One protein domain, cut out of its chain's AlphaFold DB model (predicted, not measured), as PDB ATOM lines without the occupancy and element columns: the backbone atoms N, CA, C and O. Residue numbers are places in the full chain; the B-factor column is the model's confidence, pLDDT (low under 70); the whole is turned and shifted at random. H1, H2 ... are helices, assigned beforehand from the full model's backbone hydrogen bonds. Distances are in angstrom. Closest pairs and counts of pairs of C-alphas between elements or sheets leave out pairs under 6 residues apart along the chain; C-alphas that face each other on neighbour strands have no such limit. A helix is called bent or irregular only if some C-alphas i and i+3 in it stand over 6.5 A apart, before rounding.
ATOM      1  N   LEU A  86      12.800  28.451 -32.791       60.97
ATOM      2  CA  LEU A  86      13.689  28.309 -33.954       60.97
ATOM      3  C   LEU A  86      15.187  28.504 -33.628       60.97
ATOM      4  O   LEU A  86      15.930  29.114 -34.404       60.97
ATOM      5  N   LYS A  87      15.648  27.973 -32.487       66.75
ATOM      6  CA  LYS A  87      17.029  28.120 -31.968       66.75
ATOM      7  C   LYS A  87      18.112  27.779 -32.994       66.75
ATOM      8  O   LYS A  87      19.071  28.526 -33.173       66.75
ATOM      9  N   THR A  88      17.925  26.681 -33.720       69.44
ATOM     10  CA  THR A  88      18.882  26.185 -34.718       69.44
ATOM     11  C   THR A  88      19.016  27.107 -35.929       69.44
ATOM     12  O   THR A  88      20.111  27.228 -36.473       69.44
ATOM     13  N   LYS A  89      17.945  27.803 -36.340       74.19
ATOM     14  CA  LYS A  89      17.988  28.749 -37.470       74.19
ATOM     15  C   LYS A  89      18.754  30.023 -37.114       74.19
ATOM     16  O   LYS A  89      19.554  30.488 -37.921       74.19
ATOM     17  N   ILE A  90      18.547  30.555 -35.908       74.56
ATOM     18  CA  ILE A  90      19.246  31.757 -35.422       74.56
ATOM     19  C   ILE A  90      20.734  31.462 -35.207       74.56
ATOM     20  O   ILE A  90      21.575  32.252 -35.624       74.56
ATOM     21  N   LEU A  91      21.067  30.304 -34.625       76.50
ATOM     22  CA  LEU A  91      22.460  29.900 -34.423       76.50
ATOM     23  C   LEU A  91      23.204  29.735 -35.757       76.50
ATOM     24  O   LEU A  91      24.298  30.268 -35.914       76.50
ATOM     25  N   LYS A  92      22.593  29.063 -36.745       78.56
ATOM     26  CA  LYS A  92      23.168  28.946 -38.096       78.56
ATOM     27  C   LYS A  92      23.368  30.311 -38.755       78.56
ATOM     28  O   LYS A  92      24.402  30.534 -39.370       78.56
ATOM     29  N   ALA A  93      22.417  31.232 -38.601       80.94
ATOM     30  CA  ALA A  93      22.552  32.584 -39.135       80.94
ATOM     31  C   ALA A  93      23.699  33.363 -38.478       80.94
ATOM     32  O   ALA A  93      24.438  34.042 -39.182       80.94
ATOM     33  N   LEU A  94      23.888  33.224 -37.162       81.62
ATOM     34  CA  LEU A  94      25.007  33.839 -36.445       81.62
ATOM     35  C   LEU A  94      26.357  33.277 -36.910       81.62
ATOM     36  O   LEU A  94      27.279  34.047 -37.164       81.62
ATOM     37  N   ILE A  95      26.466  31.952 -37.053       80.06
ATOM     38  CA  ILE A  95      27.684  31.300 -37.554       80.06
ATOM     39  C   ILE A  95      27.994  31.781 -38.974       80.06
ATOM     40  O   ILE A  95      29.115  32.202 -39.244       80.06
ATOM     41  N   ASN A  96      26.997  31.782 -39.862       83.25
ATOM     42  CA  ASN A  96      27.167  32.247 -41.238       83.25
ATOM     43  C   ASN A  96      27.578  33.722 -41.294       83.25
ATOM     44  O   ASN A  96      28.466  34.073 -42.060       83.25
ATOM     45  N   TYR A  97      26.968  34.572 -40.467       85.00
ATOM     46  CA  TYR A  97      27.333  35.981 -40.347       85.00
ATOM     47  C   TYR A  97      28.791  36.155 -39.904       85.00
ATOM     48  O   TYR A  97      29.533  36.918 -40.520       85.00
ATOM     49  N   LEU A  98      29.227  35.410 -38.883       84.50
ATOM     50  CA  LEU A  98      30.599  35.477 -38.382       84.50
ATOM     51  C   LEU A  98      31.609  35.007 -39.439       84.50
ATOM     52  O   LEU A  98      32.614  35.677 -39.670       84.50
ATOM     53  N   LEU A  99      31.320  33.890 -40.115       86.62
ATOM     54  CA  LEU A  99      32.150  33.372 -41.205       86.62
ATOM     55  C   LEU A  99      32.232  34.358 -42.371       86.62
ATOM     56  O   LEU A  99      33.315  34.565 -42.912       86.62
ATOM     57  N   LEU A 100      31.116  34.992 -42.736       86.62
ATOM     58  CA  LEU A 100      31.068  35.964 -43.823       86.62
ATOM     59  C   LEU A 100      31.905  37.208 -43.501       86.62
ATOM     60  O   LEU A 100      32.684  37.649 -44.342       86.62
ATOM     61  N   ILE A 101      31.799  37.737 -42.279       85.50
ATOM     62  CA  ILE A 101      32.617  38.876 -41.841       85.50
ATOM     63  C   ILE A 101      34.101  38.528 -41.861       85.50
ATOM     64  O   ILE A 101      34.903  39.329 -42.340       85.50
ATOM     65  N   LEU A 102      34.474  37.345 -41.368       86.00
ATOM     66  CA  LEU A 102      35.863  36.891 -41.393       86.00
ATOM     67  C   LEU A 102      36.374  36.745 -42.828       86.00
ATOM     68  O   LEU A 102      37.437  37.271 -43.151       86.00
ATOM     69  N   ALA A 103      35.602  36.091 -43.698       88.50
ATOM     70  CA  ALA A 103      35.960  35.902 -45.098       88.50
ATOM     71  C   ALA A 103      36.151  37.245 -45.812       88.50
ATOM     72  O   ALA A 103      37.171  37.459 -46.469       88.50
ATOM     73  N   VAL A 104      35.216  38.181 -45.638       88.31
ATOM     74  CA  VAL A 104      35.316  39.496 -46.275       88.31
ATOM     75  C   VAL A 104      36.446  40.330 -45.674       88.31
ATOM     76  O   VAL A 104      37.163  40.991 -46.421       88.31
ATOM     77  N   GLY A 105      36.695  40.237 -44.368       85.31
ATOM     78  CA  GLY A 105      37.862  40.856 -43.738       85.31
ATOM     79  C   GLY A 105      39.186  40.370 -44.337       85.31
ATOM     80  O   GLY A 105      40.044  41.188 -44.669       85.31
ATOM     81  N   ILE A 106      39.333  39.057 -44.547       87.00
ATOM     82  CA  ILE A 106      40.521  38.465 -45.182       87.00
ATOM     83  C   ILE A 106      40.664  38.956 -46.627       87.00
ATOM     84  O   ILE A 106      41.740  39.413 -47.012       87.00
ATOM     85  N   ILE A 107      39.583  38.912 -47.413       88.88
ATOM     86  CA  ILE A 107      39.586  39.360 -48.814       88.88
ATOM     87  C   ILE A 107      40.005  40.831 -48.909       88.88
ATOM     88  O   ILE A 107      40.873  41.173 -49.709       88.88
ATOM     89  N   LEU A 108      39.444  41.696 -48.064       87.56
ATOM     90  CA  LEU A 108      39.775  43.120 -48.036       87.56
ATOM     91  C   LEU A 108      41.215  43.380 -47.586       87.56
ATOM     92  O   LEU A 108      41.868  44.266 -48.133       87.56
ATOM     93  N   GLY A 109      41.732  42.593 -46.640       84.56
ATOM     94  CA  GLY A 109      43.134  42.662 -46.229       84.56
ATOM     95  C   GLY A 109      44.093  42.297 -47.366       84.56
ATOM     96  O   GLY A 109      45.059  43.021 -47.614       84.56
ATOM     97  N   ILE A 110      43.799  41.218 -48.100       86.31
ATOM     98  CA  ILE A 110      44.595  40.784 -49.259       86.31
ATOM     99  C   ILE A 110      44.522  41.825 -50.380       86.31
ATOM    100  O   ILE A 110      45.562  42.245 -50.885       86.31
ATOM    101  N   LEU A 111      43.317  42.286 -50.734       85.88
ATOM    102  CA  LEU A 111      43.123  43.336 -51.738       85.88
ATOM    103  C   LEU A 111      43.874  44.612 -51.364       85.88
ATOM    104  O   LEU A 111      44.520  45.220 -52.212       85.88
ATOM    105  N   GLY A 112      43.838  44.985 -50.089       83.00
ATOM    106  CA  GLY A 112      44.572  46.129 -49.578       83.00
ATOM    107  C   GLY A 112      46.077  46.027 -49.782       83.00
ATOM    108  O   GLY A 112      46.703  46.990 -50.225       83.00
ATOM    109  N   LYS A 113      46.646  44.848 -49.509       83.62
ATOM    110  CA  LYS A 113      48.065  44.572 -49.742       83.62
ATOM    111  C   LYS A 113      48.415  44.643 -51.231       83.62
ATOM    112  O   LYS A 113      49.357  45.334 -51.589       83.62
ATOM    113  N   ILE A 114      47.614  44.015 -52.092       84.19
ATOM    114  CA  ILE A 114      47.819  44.045 -53.550       84.19
ATOM    115  C   ILE A 114      47.780  45.487 -54.072       84.19
ATOM    116  O   ILE A 114      48.670  45.901 -54.806       84.19
ATOM    117  N   ILE A 115      46.784  46.281 -53.670       81.81
ATOM    118  CA  ILE A 115      46.665  47.684 -54.098       81.81
ATOM    119  C   ILE A 115      47.885  48.495 -53.648       81.81
ATOM    120  O   ILE A 115      48.387  49.318 -54.414       81.81
ATOM    121  N   PHE A 116      48.375  48.270 -52.429       80.12
ATOM    122  CA  PHE A 116      49.578  48.933 -51.937       80.12
ATOM    123  C   PHE A 116      50.814  48.568 -52.770       80.12
ATOM    124  O   PHE A 116      51.496  49.468 -53.262       80.12
ATOM    125  N   ASP A 117      51.035  47.271 -52.995       80.56
ATOM    126  CA  ASP A 117      52.195  46.756 -53.725       80.56
ATOM    127  C   ASP A 117      52.206  47.225 -55.197       80.56
ATOM    128  O   ASP A 117      53.265  47.539 -55.736       80.56
ATOM    129  N   PHE A 118      51.036  47.342 -55.844       77.81
ATOM    130  CA  PHE A 118      50.927  47.752 -57.255       77.81
ATOM    131  C   PHE A 118      50.942  49.262 -57.497       77.81
ATOM    132  O   PHE A 118      51.342  49.699 -58.575       77.81
ATOM    133  N   THR A 119      50.450  50.072 -56.555       71.50
ATOM    134  CA  THR A 119      50.181  51.492 -56.852       71.50
ATOM    135  C   THR A 119      51.335  52.413 -56.448       71.50
ATOM    136  O   THR A 119      51.334  53.574 -56.852       71.50
ATOM    137  N   SER A 120      52.290  51.947 -55.626       63.72
ATOM    138  CA  SER A 120      53.373  52.765 -55.025       63.72
ATOM    139  C   SER A 120      52.890  54.091 -54.398       63.72
ATOM    140  O   SER A 120      53.670  55.017 -54.183       63.72
ATOM    141  N   LYS A 121      51.582  54.206 -54.130       60.75
ATOM    142  CA  LYS A 121      50.927  55.381 -53.553       60.75
ATOM    143  C   LYS A 121      51.089  55.371 -52.041       60.75
ATOM    144  O   LYS A 121      51.290  54.322 -51.434       60.75
ATOM    145  N   ASP A 122      50.930  56.553 -51.444       72.88
ATOM    146  CA  ASP A 122      50.938  56.742 -49.995       72.88
ATOM    147  C   ASP A 122      50.036  55.701 -49.305       72.88
ATOM    148  O   ASP A 122      48.834  55.599 -49.583       72.88
ATOM    149  N   TYR A 123      50.638  54.938 -48.390       77.38
ATOM    150  CA  TYR A 123      49.992  53.928 -47.553       77.38
ATOM    151  C   TYR A 123      48.714  54.461 -46.885       77.38
ATOM    152  O   TYR A 123      47.733  53.727 -46.720       77.38
ATOM    153  N   ASN A 124      48.684  55.757 -46.562       79.44
ATOM    154  CA  ASN A 124      47.522  56.407 -45.967       79.44
ATOM    155  C   ASN A 124      46.288  56.392 -46.873       79.44
ATOM    156  O   ASN A 124      45.170  56.240 -46.375       79.44
ATOM    157  N   TRP A 125      46.463  56.537 -48.186       80.50
ATOM    158  CA  TRP A 125      45.345  56.539 -49.124       80.50
ATOM    159  C   TRP A 125      44.718  55.147 -49.222       80.50
ATOM    160  O   TRP A 125      43.513  54.993 -49.018       80.50
ATOM    161  N   THR A 126      45.549  54.118 -49.408       80.62
ATOM    162  CA  THR A 126      45.107  52.717 -49.459       80.62
ATOM    163  C   THR A 126      44.405  52.311 -48.164       80.62
ATOM    164  O   THR A 126      43.311  51.742 -48.200       80.62
ATOM    165  N   LYS A 127      44.965  52.691 -47.008       82.69
ATOM    166  CA  LYS A 127      44.350  52.454 -45.697       82.69
ATOM    167  C   LYS A 127      42.965  53.095 -45.579       82.69
ATOM    168  O   LYS A 127      42.040  52.442 -45.098       82.69
ATOM    169  N   ARG A 128      42.797  54.344 -46.032       82.50
ATOM    170  CA  ARG A 128      41.494  55.036 -46.017       82.50
ATOM    171  C   ARG A 128      40.482  54.350 -46.930       82.50
ATOM    172  O   ARG A 128      39.355  54.131 -46.503       82.50
ATOM    173  N   CYS A 129      40.871  53.965 -48.144       83.38
ATOM    174  CA  CYS A 129      39.978  53.273 -49.076       83.38
ATOM    175  C   CYS A 129      39.480  51.934 -48.517       83.38
ATOM    176  O   CYS A 129      38.275  51.679 -48.533       83.38
ATOM    177  N   ILE A 130      40.382  51.114 -47.968       85.94
ATOM    178  CA  ILE A 130      40.007  49.851 -47.317       85.94
ATOM    179  C   ILE A 130      39.067  50.129 -46.147       85.94
ATOM    180  O   ILE A 130      38.044  49.468 -46.020       85.94
ATOM    181  N   TRP A 131      39.381  51.132 -45.324       87.00
ATOM    182  CA  TRP A 131      38.582  51.479 -44.155       87.00
ATOM    183  C   TRP A 131      37.147  51.907 -44.517       87.00
ATOM    184  O   TRP A 131      36.188  51.420 -43.907       87.00
ATOM    185  N   ILE A 132      36.981  52.744 -45.549       87.00
ATOM    186  CA  ILE A 132      35.666  53.140 -46.084       87.00
ATOM    187  C   ILE A 132      34.882  51.891 -46.496       87.00
ATOM    188  O   ILE A 132      33.747  51.690 -46.061       87.00
ATOM    189  N   LEU A 133      35.512  51.019 -47.285       86.31
ATOM    190  CA  LEU A 133      34.877  49.821 -47.821       86.31
ATOM    191  C   LEU A 133      34.483  48.837 -46.707       86.31
ATOM    192  O   LEU A 133      33.359  48.338 -46.690       86.31
ATOM    193  N   THR A 134      35.369  48.617 -45.729       85.31
ATOM    194  CA  THR A 134      35.068  47.783 -44.556       85.31
ATOM    195  C   THR A 134      33.901  48.337 -43.746       85.31
ATOM    196  O   THR A 134      33.070  47.555 -43.292       85.31
ATOM    197  N   THR A 135      33.797  49.663 -43.603       85.88
ATOM    198  CA  THR A 135      32.728  50.312 -42.826       85.88
ATOM    199  C   THR A 135      31.365  50.098 -43.481       85.88
ATOM    200  O   THR A 135      30.418  49.712 -42.794       85.88
ATOM    201  N   PHE A 136      31.265  50.266 -44.805       86.25
ATOM    202  CA  PHE A 136      30.029  49.976 -45.540       86.25
ATOM    203  C   PHE A 136      29.611  48.517 -45.396       86.25
ATOM    204  O   PHE A 136      28.496  48.225 -44.965       86.25
ATOM    205  N   ILE A 137      30.532  47.600 -45.692       85.81
ATOM    206  CA  ILE A 137      30.241  46.167 -45.682       85.81
ATOM    207  C   ILE A 137      29.815  45.704 -44.285       85.81
ATOM    208  O   ILE A 137      28.817  44.998 -44.144       85.81
ATOM    209  N   GLN A 138      30.541  46.108 -43.240       84.38
ATOM    210  CA  GLN A 138      30.206  45.729 -41.867       84.38
ATOM    211  C   GLN A 138      28.865  46.323 -41.422       84.38
ATOM    212  O   GLN A 138      28.083  45.625 -40.772       84.38
ATOM    213  N   GLY A 139      28.577  47.576 -41.782       84.62
ATOM    214  CA  GLY A 139      27.307  48.230 -41.469       84.62
ATOM    215  C   GLY A 139      26.112  47.529 -42.121       84.62
ATOM    216  O   GLY A 139      25.137  47.200 -41.437       84.62
ATOM    217  N   GLU A 140      26.207  47.221 -43.413       84.00
ATOM    218  CA  GLU A 140      25.147  46.524 -44.151       84.00
ATOM    219  C   GLU A 140      24.957  45.080 -43.674       84.00
ATOM    220  O   GLU A 140      23.827  44.661 -43.413       84.00
ATOM    221  N   MET A 141      26.038  44.318 -43.478       84.44
ATOM    222  CA  MET A 141      25.935  42.943 -42.973       84.44
ATOM    223  C   MET A 141      25.283  42.896 -41.591       84.44
ATOM    224  O   MET A 141      24.437  42.034 -41.332       84.44
ATOM    225  N   LYS A 142      25.652  43.827 -40.702       85.12
ATOM    226  CA  LYS A 142      25.068  43.944 -39.362       85.12
ATOM    227  C   LYS A 142      23.568  44.219 -39.447       85.12
ATOM    228  O   LYS A 142      22.788  43.560 -38.757       85.12
ATOM    229  N   PHE A 143      23.155  45.136 -40.324       85.62
ATOM    230  CA  PHE A 143      21.742  45.399 -40.592       85.62
ATOM    231  C   PHE A 143      21.002  44.141 -41.053       85.62
ATOM    232  O   PHE A 143      19.993  43.771 -40.448       85.62
ATOM    233  N   VAL A 144      21.517  43.465 -42.083       85.25
ATOM    234  CA  VAL A 144      20.891  42.268 -42.658       85.25
ATOM    235  C   VAL A 144      20.730  41.182 -41.596       85.25
ATOM    236  O   VAL A 144      19.663  40.576 -41.491       85.25
ATOM    237  N   PHE A 145      21.751  40.973 -40.762       84.75
ATOM    238  CA  PHE A 145      21.703  40.009 -39.668       84.75
ATOM    239  C   PHE A 145      20.616  40.347 -38.635       84.75
ATOM    240  O   PHE A 145      19.780  39.496 -38.323       84.75
ATOM    241  N   ILE A 146      20.577  41.592 -38.145       82.50
ATOM    242  CA  ILE A 146      19.570  42.035 -37.165       82.50
ATOM    243  C   ILE A 146      18.158  41.910 -37.755       82.50
ATOM    244  O   ILE A 146      17.261  41.361 -37.107       82.50
ATOM    245  N   TYR A 147      17.962  42.360 -38.996       82.69
ATOM    246  CA  TYR A 147      16.680  42.284 -39.695       82.69
ATOM    247  C   TYR A 147      16.228  40.831 -39.916       82.69
ATOM    248  O   TYR A 147      15.053  40.503 -39.718       82.69
ATOM    249  N   TYR A 148      17.154  39.926 -40.244       82.44
ATOM    250  CA  TYR A 148      16.875  38.495 -40.366       82.44
ATOM    251  C   TYR A 148      16.451  37.872 -39.030       82.44
ATOM    252  O   TYR A 148      15.428  37.183 -38.964       82.44
ATOM    253  N   CYS A 149      17.169  38.163 -37.940       77.50
ATOM    254  CA  CYS A 149      16.796  37.700 -36.602       77.50
ATOM    255  C   CYS A 149      15.403  38.194 -36.181       77.50
ATOM    256  O   CYS A 149      14.621  37.423 -35.621       77.50
ATOM    257  N   LEU A 150      15.073  39.454 -36.476       76.62
ATOM    258  CA  LEU A 150      13.760  40.036 -36.180       76.62
ATOM    259  C   LEU A 150      12.648  39.444 -37.051       76.62
ATOM    260  O   LEU A 150      11.546  39.210 -36.552       76.62
ATOM    261  N   SER A 151      12.935  39.144 -38.319       75.81
ATOM    262  CA  SER A 151      11.991  38.472 -39.219       75.81
ATOM    263  C   SER A 151      11.632  37.078 -38.699       75.81
ATOM    264  O   SER A 151      10.448  36.758 -38.590       75.81
ATOM    265  N   ILE A 152      12.630  36.298 -38.257       74.56
ATOM    266  CA  ILE A 152      12.411  34.997 -37.601       74.56
ATOM    267  C   ILE A 152      11.592  35.151 -36.320       74.56
ATOM    268  O   ILE A 152      10.659  34.380 -36.104       74.56
ATOM    269  N   TYR A 153      11.919  36.132 -35.474       72.25
ATOM    270  CA  TYR A 153      11.197  36.377 -34.220       72.25
ATOM    271  C   TYR A 153       9.709  36.670 -34.441       72.25
ATOM    272  O   TYR A 153       8.868  36.320 -33.618       72.25
ATOM    273  N   LYS A 154       9.383  37.320 -35.556       71.25
ATOM    274  CA  LYS A 154       8.009  37.630 -35.954       71.25
ATOM    275  C   LYS A 154       7.348  36.544 -36.800       71.25
ATOM    276  O   LYS A 154       6.253  36.788 -37.297       71.25
ATOM    277  N   GLU A 155       8.024  35.416 -37.013       70.56
ATOM    278  CA  GLU A 155       7.578  34.331 -37.895       70.56
ATOM    279  C   GLU A 155       7.265  34.806 -39.327       70.56
ATOM    280  O   GLU A 155       6.470  34.204 -40.046       70.56
ATOM    281  N   LYS A 156       7.910  35.893 -39.769       71.94
ATOM    282  CA  LYS A 156       7.790  36.409 -41.135       71.94
ATOM    283  C   LYS A 156       8.830  35.758 -42.035       71.94
ATOM    284  O   LYS A 156       9.968  35.524 -41.626       71.94
ATOM    285  N   THR A 157       8.457  35.518 -43.287       73.19
ATOM    286  CA  THR A 157       9.423  35.159 -44.322       73.19
ATOM    287  C   THR A 157      10.342  36.347 -44.579       73.19
ATOM    288  O   THR A 157       9.904  37.494 -44.673       73.19
ATOM    289  N   PHE A 158      11.642  36.074 -44.644       76.38
ATOM    290  CA  PHE A 158      12.605  37.084 -45.038       76.38
ATOM    291  C   PHE A 158      12.413  37.379 -46.528       76.38
ATOM    292  O   PHE A 158      12.542  36.474 -47.351       76.38
ATOM    293  N   ASP A 159      12.142  38.637 -46.868       78.69
ATOM    294  CA  ASP A 159      11.991  39.085 -48.250       78.69
ATOM    295  C   ASP A 159      13.034  40.161 -48.590       78.69
ATOM    296  O   ASP A 159      12.940  41.303 -48.139       78.69
ATOM    297  N   TRP A 160      14.017  39.775 -49.410       77.25
ATOM    298  CA  TRP A 160      15.094  40.638 -49.909       77.25
ATOM    299  C   TRP A 160      14.596  41.716 -50.881       77.25
ATOM    300  O   TRP A 160      15.277  42.719 -51.078       77.25
ATOM    301  N   LYS A 161      13.435  41.515 -51.518       79.19
ATOM    302  CA  LYS A 161      12.883  42.427 -52.535       79.19
ATOM    303  C   LYS A 161      11.801  43.347 -51.980       79.19
ATOM    304  O   LYS A 161      11.255  44.169 -52.714       79.19
ATOM    305  N   SER A 162      11.505  43.240 -50.686       83.12
ATOM    306  CA  SER A 162      10.561  44.126 -50.024       83.12
ATOM    307  C   SER A 162      10.995  45.580 -50.198       83.12
ATOM    308  O   SER A 162      12.107  45.964 -49.832       83.12
ATOM    309  N   HIS A 163      10.078  46.417 -50.689       80.94
ATOM    310  CA  HIS A 163      10.301  47.856 -50.830       80.94
ATOM    311  C   HIS A 163      10.798  48.496 -49.522       80.94
ATOM    312  O   HIS A 163      11.648  49.380 -49.534       80.94
ATOM    313  N   ARG A 164      10.334  47.989 -48.371       78.31
ATOM    314  CA  ARG A 164      10.771  48.462 -47.047       78.31
ATOM    315  C   ARG A 164      12.221  48.102 -46.752       78.31
ATOM    316  O   ARG A 164      12.956  48.947 -46.259       78.31
ATOM    317  N   PHE A 165      12.622  46.870 -47.057       82.25
ATOM    318  CA  PHE A 165      13.997  46.412 -46.865       82.25
ATOM    319  C   PHE A 165      14.965  47.249 -47.708       82.25
ATOM    320  O   PHE A 165      15.972  47.723 -47.190       82.25
ATOM    321  N   ILE A 166      14.599  47.528 -48.963       84.56
ATOM    322  CA  ILE A 166      15.386  48.372 -49.872       84.56
ATOM    323  C   ILE A 166      15.496  49.810 -49.343       84.56
ATOM    324  O   ILE A 166      16.598  50.350 -49.294       84.56
ATOM    325  N   ILE A 167      14.391  50.423 -48.892       84.50
ATOM    326  CA  ILE A 167      14.422  51.772 -48.297       84.50
ATOM    327  C   ILE A 167      15.303  51.811 -47.043       84.50
ATOM    328  O   ILE A 167      16.059  52.762 -46.859       84.50
ATOM    329  N   MET A 168      15.224  50.795 -46.177       85.25
ATOM    330  CA  MET A 168      16.045  50.739 -44.966       85.25
ATOM    331  C   MET A 168      17.531  50.596 -45.297       85.25
ATOM    332  O   MET A 168      18.331  51.337 -44.733       85.25
ATOM    333  N   ILE A 169      17.900  49.717 -46.238       86.31
ATOM    334  CA  ILE A 169      19.285  49.612 -46.722       86.31
ATOM    335  C   ILE A 169      19.761  50.944 -47.292       86.31
ATOM    336  O   ILE A 169      20.839  51.405 -46.928       86.31
ATOM    337  N   LEU A 170      18.953  51.599 -48.128       87.44
ATOM    338  CA  LEU A 170      19.316  52.885 -48.717       87.44
ATOM    339  C   LEU A 170      19.534  53.960 -47.642       87.44
ATOM    340  O   LEU A 170      20.507  54.710 -47.706       87.44
ATOM    341  N   GLY A 171      18.665  54.014 -46.630       86.19
ATOM    342  CA  GLY A 171      18.818  54.931 -45.500       86.19
ATOM    343  C   GLY A 171      20.097  54.672 -44.701       86.19
ATOM    344  O   GLY A 171      20.773  55.615 -44.294       86.19
ATOM    345  N   ILE A 172      20.472  53.404 -44.524       87.06
ATOM    346  CA  ILE A 172      21.718  53.008 -43.853       87.06
ATOM    347  C   ILE A 172      22.927  53.396 -44.691       87.06
ATOM    348  O   ILE A 172      23.872  53.971 -44.159       87.06
ATOM    349  N   PHE A 173      22.879  53.152 -45.997       88.19
ATOM    350  CA  PHE A 173      23.927  53.563 -46.919       88.19
ATOM    351  C   PHE A 173      24.138  55.086 -46.890       88.19
ATOM    352  O   PHE A 173      25.277  55.547 -46.796       88.19
ATOM    353  N   MET A 174      23.060  55.879 -46.894       89.44
ATOM    354  CA  MET A 174      23.138  57.342 -46.764       89.44
ATOM    355  C   MET A 174      23.732  57.775 -45.420       89.44
ATOM    356  O   MET A 174      24.610  58.637 -45.391       89.44
ATOM    357  N   LEU A 175      23.291  57.165 -44.316       90.69
ATOM    358  CA  LEU A 175      23.810  57.461 -42.980       90.69
ATOM    359  C   LEU A 175      25.308  57.145 -42.881       90.69
ATOM    360  O   LEU A 175      26.081  57.985 -42.428       90.69
ATOM    361  N   LEU A 176      25.732  55.967 -43.349       89.00
ATOM    362  CA  LEU A 176      27.141  55.568 -43.367       89.00
ATOM    363  C   LEU A 176      27.970  56.489 -44.263       89.00
ATOM    364  O   LEU A 176      29.057  56.891 -43.859       89.00
ATOM    365  N   SER A 177      27.448  56.887 -45.426       89.44
ATOM    366  CA  SER A 177      28.114  57.839 -46.325       89.44
ATOM    367  C   SER A 177      28.359  59.187 -45.647       89.44
ATOM    368  O   SER A 177      29.480  59.697 -45.676       89.44
ATOM    369  N   LEU A 178      27.334  59.743 -44.990       89.75
ATOM    370  CA  LEU A 178      27.446  60.999 -44.245       89.75
ATOM    371  C   LEU A 178      28.475  60.879 -43.116       89.75
ATOM    372  O   LEU A 178      29.325  61.747 -42.939       89.75
ATOM    373  N   THR A 179      28.431  59.780 -42.380       87.75
ATOM    374  CA  THR A 179      29.323  59.532 -41.249       87.75
ATOM    375  C   THR A 179      30.769  59.319 -41.665       87.75
ATOM    376  O   THR A 179      31.679  59.822 -41.009       87.75
ATOM    377  N   ILE A 180      30.998  58.623 -42.775       87.06
ATOM    378  CA  ILE A 180      32.324  58.477 -43.372       87.06
ATOM    379  C   ILE A 180      32.852  59.849 -43.794       87.06
ATOM    380  O   ILE A 180      33.990  60.177 -43.468       87.06
ATOM    381  N   LEU A 181      32.026  60.679 -44.438       88.31
ATOM    382  CA  LEU A 181      32.412  62.035 -44.830       88.31
ATOM    383  C   LEU A 181      32.795  62.892 -43.612       88.31
ATOM    384  O   LEU A 181      33.855  63.518 -43.609       88.31
ATOM    385  N   LEU A 182      31.979  62.862 -42.554       85.38
ATOM    386  CA  LEU A 182      32.261  63.559 -41.295       85.38
ATOM    387  C   LEU A 182      33.533  63.037 -40.620       85.38
ATOM    388  O   LEU A 182      34.317  63.828 -40.109       85.38
ATOM    389  N   SER A 183      33.771  61.726 -40.650       85.12
ATOM    390  CA  SER A 183      34.974  61.106 -40.083       85.12
ATOM    391  C   SER A 183      36.246  61.484 -40.847       85.12
ATOM    392  O   SER A 183      37.296  61.689 -40.242       85.12
ATOM    393  N   LEU A 184      36.156  61.638 -42.171       84.56
ATOM    394  CA  LEU A 184      37.269  62.124 -42.986       84.56
ATOM    395  C   LEU A 184      37.553  63.615 -42.748       84.56
ATOM    396  O   LEU A 184      38.716  64.012 -42.785       84.56
ATOM    397  N   TYR A 185      36.515  64.423 -42.499       85.12
ATOM    398  CA  TYR A 185      36.648  65.863 -42.242       85.12
ATOM    399  C   TYR A 185      37.087  66.178 -40.801       85.12
ATOM    400  O   TYR A 185      37.864  67.104 -40.582       85.12
ATOM    401  N   LEU A 186      36.638  65.384 -39.821       81.94
ATOM    402  CA  LEU A 186      36.947  65.524 -38.392       81.94
ATOM    403  C   LEU A 186      37.535  64.217 -37.826       81.94
ATOM    404  O   LEU A 186      36.863  63.527 -37.051       81.94
ATOM    405  N   PRO A 187      38.796  63.867 -38.149       72.81
ATOM    406  CA  PRO A 187      39.393  62.580 -37.774       72.81
ATOM    407  C   PRO A 187      39.393  62.320 -36.264       72.81
ATOM    408  O   PRO A 187      39.205  61.186 -35.830       72.81
ATOM    409  N   THR A 188      39.534  63.376 -35.457       70.38
ATOM    410  CA  THR A 188      39.564  63.305 -33.989       70.38
ATOM    411  C   THR A 188      38.249  62.783 -33.400       70.38
ATOM    412  O   THR A 188      38.262  62.072 -32.401       70.38
ATOM    413  N   ILE A 189      37.110  63.099 -34.029       72.81
ATOM    414  CA  ILE A 189      35.760  62.730 -33.560       72.81
ATOM    415  C   ILE A 189      35.123  61.679 -34.493       72.81
ATOM    416  O   ILE A 189      34.066  61.127 -34.201       72.81
ATOM    417  N   GLY A 190      35.779  61.316 -35.596       72.38
ATOM    418  CA  GLY A 190      35.245  60.404 -36.608       72.38
ATOM    419  C   GLY A 190      34.774  59.053 -36.065       72.38
ATOM    420  O   GLY A 190      33.686  58.586 -36.403       72.38
ATOM    421  N   GLY A 191      35.531  58.468 -35.132       72.50
ATOM    422  CA  GLY A 191      35.129  57.234 -34.447       72.50
ATOM    423  C   GLY A 191      33.834  57.372 -33.634       72.50
ATOM    424  O   GLY A 191      33.043  56.432 -33.583       72.50
ATOM    425  N   PHE A 192      33.566  58.552 -33.064       73.31
ATOM    426  CA  PHE A 192      32.318  58.830 -32.351       73.31
ATOM    427  C   PHE A 192      31.121  58.885 -33.311       73.31
ATOM    428  O   PHE A 192      30.088  58.284 -33.025       73.31
ATOM    429  N   PHE A 193      31.255  59.520 -34.481       79.25
ATOM    430  CA  PHE A 193      30.177  59.548 -35.482       79.25
ATOM    431  C   PHE A 193      29.828  58.150 -36.009       79.25
ATOM    432  O   PHE A 193      28.648  57.833 -36.198       79.25
ATOM    433  N   ILE A 194      30.834  57.292 -36.198       82.12
ATOM    434  CA  ILE A 194      30.628  55.884 -36.575       82.12
ATOM    435  C   ILE A 194      29.867  55.140 -35.494       82.12
ATOM    436  O   ILE A 194      28.885  54.466 -35.798       82.12
ATOM    437  N   PHE A 195      30.257  55.325 -34.236       78.88
ATOM    438  CA  PHE A 195      29.539  54.729 -33.122       78.88
ATOM    439  C   PHE A 195      28.073  55.186 -33.060       78.88
ATOM    440  O   PHE A 195      27.176  54.347 -32.955       78.88
ATOM    441  N   ILE A 196      27.804  56.491 -33.174       81.38
ATOM    442  CA  ILE A 196      26.431  57.015 -33.181       81.38
ATOM    443  C   ILE A 196      25.626  56.414 -34.334       81.38
ATOM    444  O   ILE A 196      24.480  56.019 -34.138       81.38
ATOM    445  N   SER A 197      26.228  56.282 -35.514       83.69
ATOM    446  CA  SER A 197      25.559  55.681 -36.672       83.69
ATOM    447  C   SER A 197      25.224  54.220 -36.436       83.69
ATOM    448  O   SER A 197      24.089  53.813 -36.660       83.69
ATOM    449  N   ASP A 198      26.169  53.444 -35.910       81.19
ATOM    450  CA  ASP A 198      25.942  52.053 -35.526       81.19
ATOM    451  C   ASP A 198      24.809  51.918 -34.502       81.19
ATOM    452  O   ASP A 198      23.964  51.022 -34.612       81.19
ATOM    453  N   LEU A 199      24.760  52.827 -33.527       82.75
ATOM    454  CA  LEU A 199      23.716  52.860 -32.511       82.75
ATOM    455  C   LEU A 199      22.355  53.207 -33.117       82.75
ATOM    456  O   LEU A 199      21.362  52.555 -32.785       82.75
ATOM    457  N   VAL A 200      22.302  54.181 -34.027       82.94
ATOM    458  CA  VAL A 200      21.089  54.547 -34.771       82.94
ATOM    459  C   VAL A 200      20.608  53.369 -35.610       82.94
ATOM    460  O   VAL A 200      19.439  53.010 -35.504       82.94
ATOM    461  N   ILE A 201      21.489  52.718 -36.375       83.50
ATOM    462  CA  ILE A 201      21.164  51.539 -37.190       83.50
ATOM    463  C   ILE A 201      20.550  50.460 -36.295       83.50
ATOM    464  O   ILE A 201      19.397  50.072 -36.484       83.50
ATOM    465  N   ALA A 202      21.273  50.033 -35.263       79.06
ATOM    466  CA  ALA A 202      20.834  48.967 -34.371       79.06
ATOM    467  C   ALA A 202      19.512  49.305 -33.650       79.06
ATOM    468  O   ALA A 202      18.619  48.464 -33.549       79.06
ATOM    469  N   THR A 203      19.345  50.552 -33.207       79.19
ATOM    470  CA  THR A 203      18.157  51.005 -32.468       79.19
ATOM    471  C   THR A 203      16.940  51.178 -33.373       79.19
ATOM    472  O   THR A 203      15.854  50.708 -33.030       79.19
ATOM    473  N   VAL A 204      17.096  51.819 -34.535       79.06
ATOM    474  CA  VAL A 204      15.997  52.111 -35.468       79.06
ATOM    475  C   VAL A 204      15.427  50.827 -36.055       79.06
ATOM    476  O   VAL A 204      14.207  50.691 -36.091       79.06
ATOM    477  N   ILE A 205      16.262  49.860 -36.453       79.94
ATOM    478  CA  ILE A 205      15.770  48.575 -36.984       79.94
ATOM    479  C   ILE A 205      14.929  47.863 -35.932       79.94
ATOM    480  O   ILE A 205      13.801  47.445 -36.198       79.94
ATOM    481  N   VAL A 206      15.480  47.742 -34.723       75.44
ATOM    482  CA  VAL A 206      14.835  47.054 -33.608       75.44
ATOM    483  C   VAL A 206      13.535  47.770 -33.247       75.44
ATOM    484  O   VAL A 206      12.519  47.103 -33.082       75.44
ATOM    485  N   TYR A 207      13.512  49.105 -33.213       76.88
ATOM    486  CA  TYR A 207      12.305  49.890 -32.950       76.88
ATOM    487  C   TYR A 207      11.233  49.722 -34.037       76.88
ATOM    488  O   TYR A 207      10.086  49.377 -33.734       76.88
ATOM    489  N   VAL A 208      11.598  49.943 -35.304       72.94
ATOM    490  CA  VAL A 208      10.689  49.839 -36.456       72.94
ATOM    491  C   VAL A 208      10.084  48.444 -36.511       72.94
ATOM    492  O   VAL A 208       8.866  48.302 -36.630       72.94
ATOM    493  N   GLU A 209      10.892  47.405 -36.331       72.81
ATOM    494  CA  GLU A 209      10.369  46.052 -36.300       72.81
ATOM    495  C   GLU A 209       9.540  45.799 -35.023       72.81
ATOM    496  O   GLU A 209       8.368  45.448 -35.127       72.81
ATOM    497  N   LEU A 210      10.029  46.009 -33.801       70.06
ATOM    498  CA  LEU A 210       9.260  45.646 -32.595       70.06
ATOM    499  C   LEU A 210       7.913  46.370 -32.441       70.06
ATOM    500  O   LEU A 210       6.975  45.765 -31.908       70.06
ATOM    501  N   PHE A 211       7.802  47.623 -32.890       66.44
ATOM    502  CA  PHE A 211       6.641  48.473 -32.605       66.44
ATOM    503  C   PHE A 211       5.666  48.660 -33.778       66.44
ATOM    504  O   PHE A 211       4.510  49.023 -33.544       66.44
ATOM    505  N   GLN A 212       6.036  48.343 -35.026       63.03
ATOM    506  CA  GLN A 212       5.103  48.473 -36.160       63.03
ATOM    507  C   GLN A 212       4.026  47.379 -36.251       63.03
ATOM    508  O   GLN A 212       3.130  47.480 -37.089       63.03
ATOM    509  N   THR A 213       4.006  46.382 -35.362       49.78
ATOM    510  CA  THR A 213       2.904  45.400 -35.293       49.78
ATOM    511  C   THR A 213       1.562  46.012 -34.863       49.78
ATOM    512  O   THR A 213       0.558  45.308 -34.867       49.78
ATOM    513  N   LYS A 214       1.513  47.303 -34.492       43.53
ATOM    514  CA  LYS A 214       0.284  47.965 -34.026       43.53
ATOM    515  C   LYS A 214      -0.495  48.727 -35.110       43.53
ATOM    516  O   LYS A 214      -1.714  48.791 -35.021       43.53
ATOM    517  N   LYS A 215       0.153  49.231 -36.171       37.62
ATOM    518  CA  LYS A 215      -0.544  50.009 -37.224       37.62
ATOM    519  C   LYS A 215      -1.400  49.165 -38.182       37.62
ATOM    520  O   LYS A 215      -2.192  49.725 -38.925       37.62
ATOM    521  N   GLY A 216      -1.273  47.837 -38.155       32.66
ATOM    522  CA  GLY A 216      -2.112  46.930 -38.952       32.66
ATOM    523  C   GLY A 216      -3.437  46.526 -38.297       32.66
ATOM    524  O   GLY A 216      -4.219  45.844 -38.940       32.66
TER     525      GLY A 216
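What this domain is: This is residues 86 to 216 of the 221 residues of an uncharacterized protein of Lactococcus raffinolactis (UniProt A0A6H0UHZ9). Four long helices run nearly aligned, up and down in chain order: H2, H3 and H4 form a three-helix bundle, and H1 packs along the side of H2 away from H3 and H4. H2 is in the middle and touches the other three. The printed part has 131 residues with four named helices, H1 to H4 in order, and no named strand; its class is all helix. It is elongated, spanning 57 by 31 by 24 A, and only just loose, close to compact, with a radius of gyration of the C-alphas of 17.2 A.

Where its parts are: H1, residues 87 to 119, begins at C-alpha 87 (17.029, 28.120, -31.968) and is 47.6 A long. H2, residues 123 to 153, is 44.6 A long. H3, residues 163 to 185, is 33.0 A long. H4, residues 187 to 214, is 41.9 A long and ends at C-alpha 214 (0.284, 47.965, -34.026). H4 is irregular, with C-alphas 188 and 191 7.5 A apart, and has a kink of 26 degrees near residue 208.

How they stand to each other: H2 is the hub. H1 and H2, a hairpin, touch at a shallow tilt of 12 degrees, opposite ways; their closest C-alphas, Gly 112 and Ile 130, are 6.3 A apart. H2 touches H3 with residues 132 to 143 alone, closest at the C-alphas of Phe 136 and Leu 176, 6.7 A. H2 and H4 run the same way at 16 degrees, a shallow tilt, with the C-alphas of Leu 150 and Glu 209 closest, 6.9 A. H3 and H4, a hairpin, touch closest at the C-alphas of Ser 183 and Gly 190, 3.6 A. H1 is apart from H3 and H4. Each O i to N i+4 pair is within hydrogen-bond range in H1, H2 and H3, and 20 of 24 in H4.

The domain as a whole: The C-alphas farthest apart, Ser 120 and Gly 216, are 58.1 A apart. Residues 117 to 122, of which 117 to 119 belong to H1, stand free. The printed part has no cut; the links H1 to H2 and H3 to H4 are tight, H2 to H3 is short. Mean pLDDT of the printed part is 79.5, under 70 at residues 86 to 88, 120 to 121 and 211 to 216.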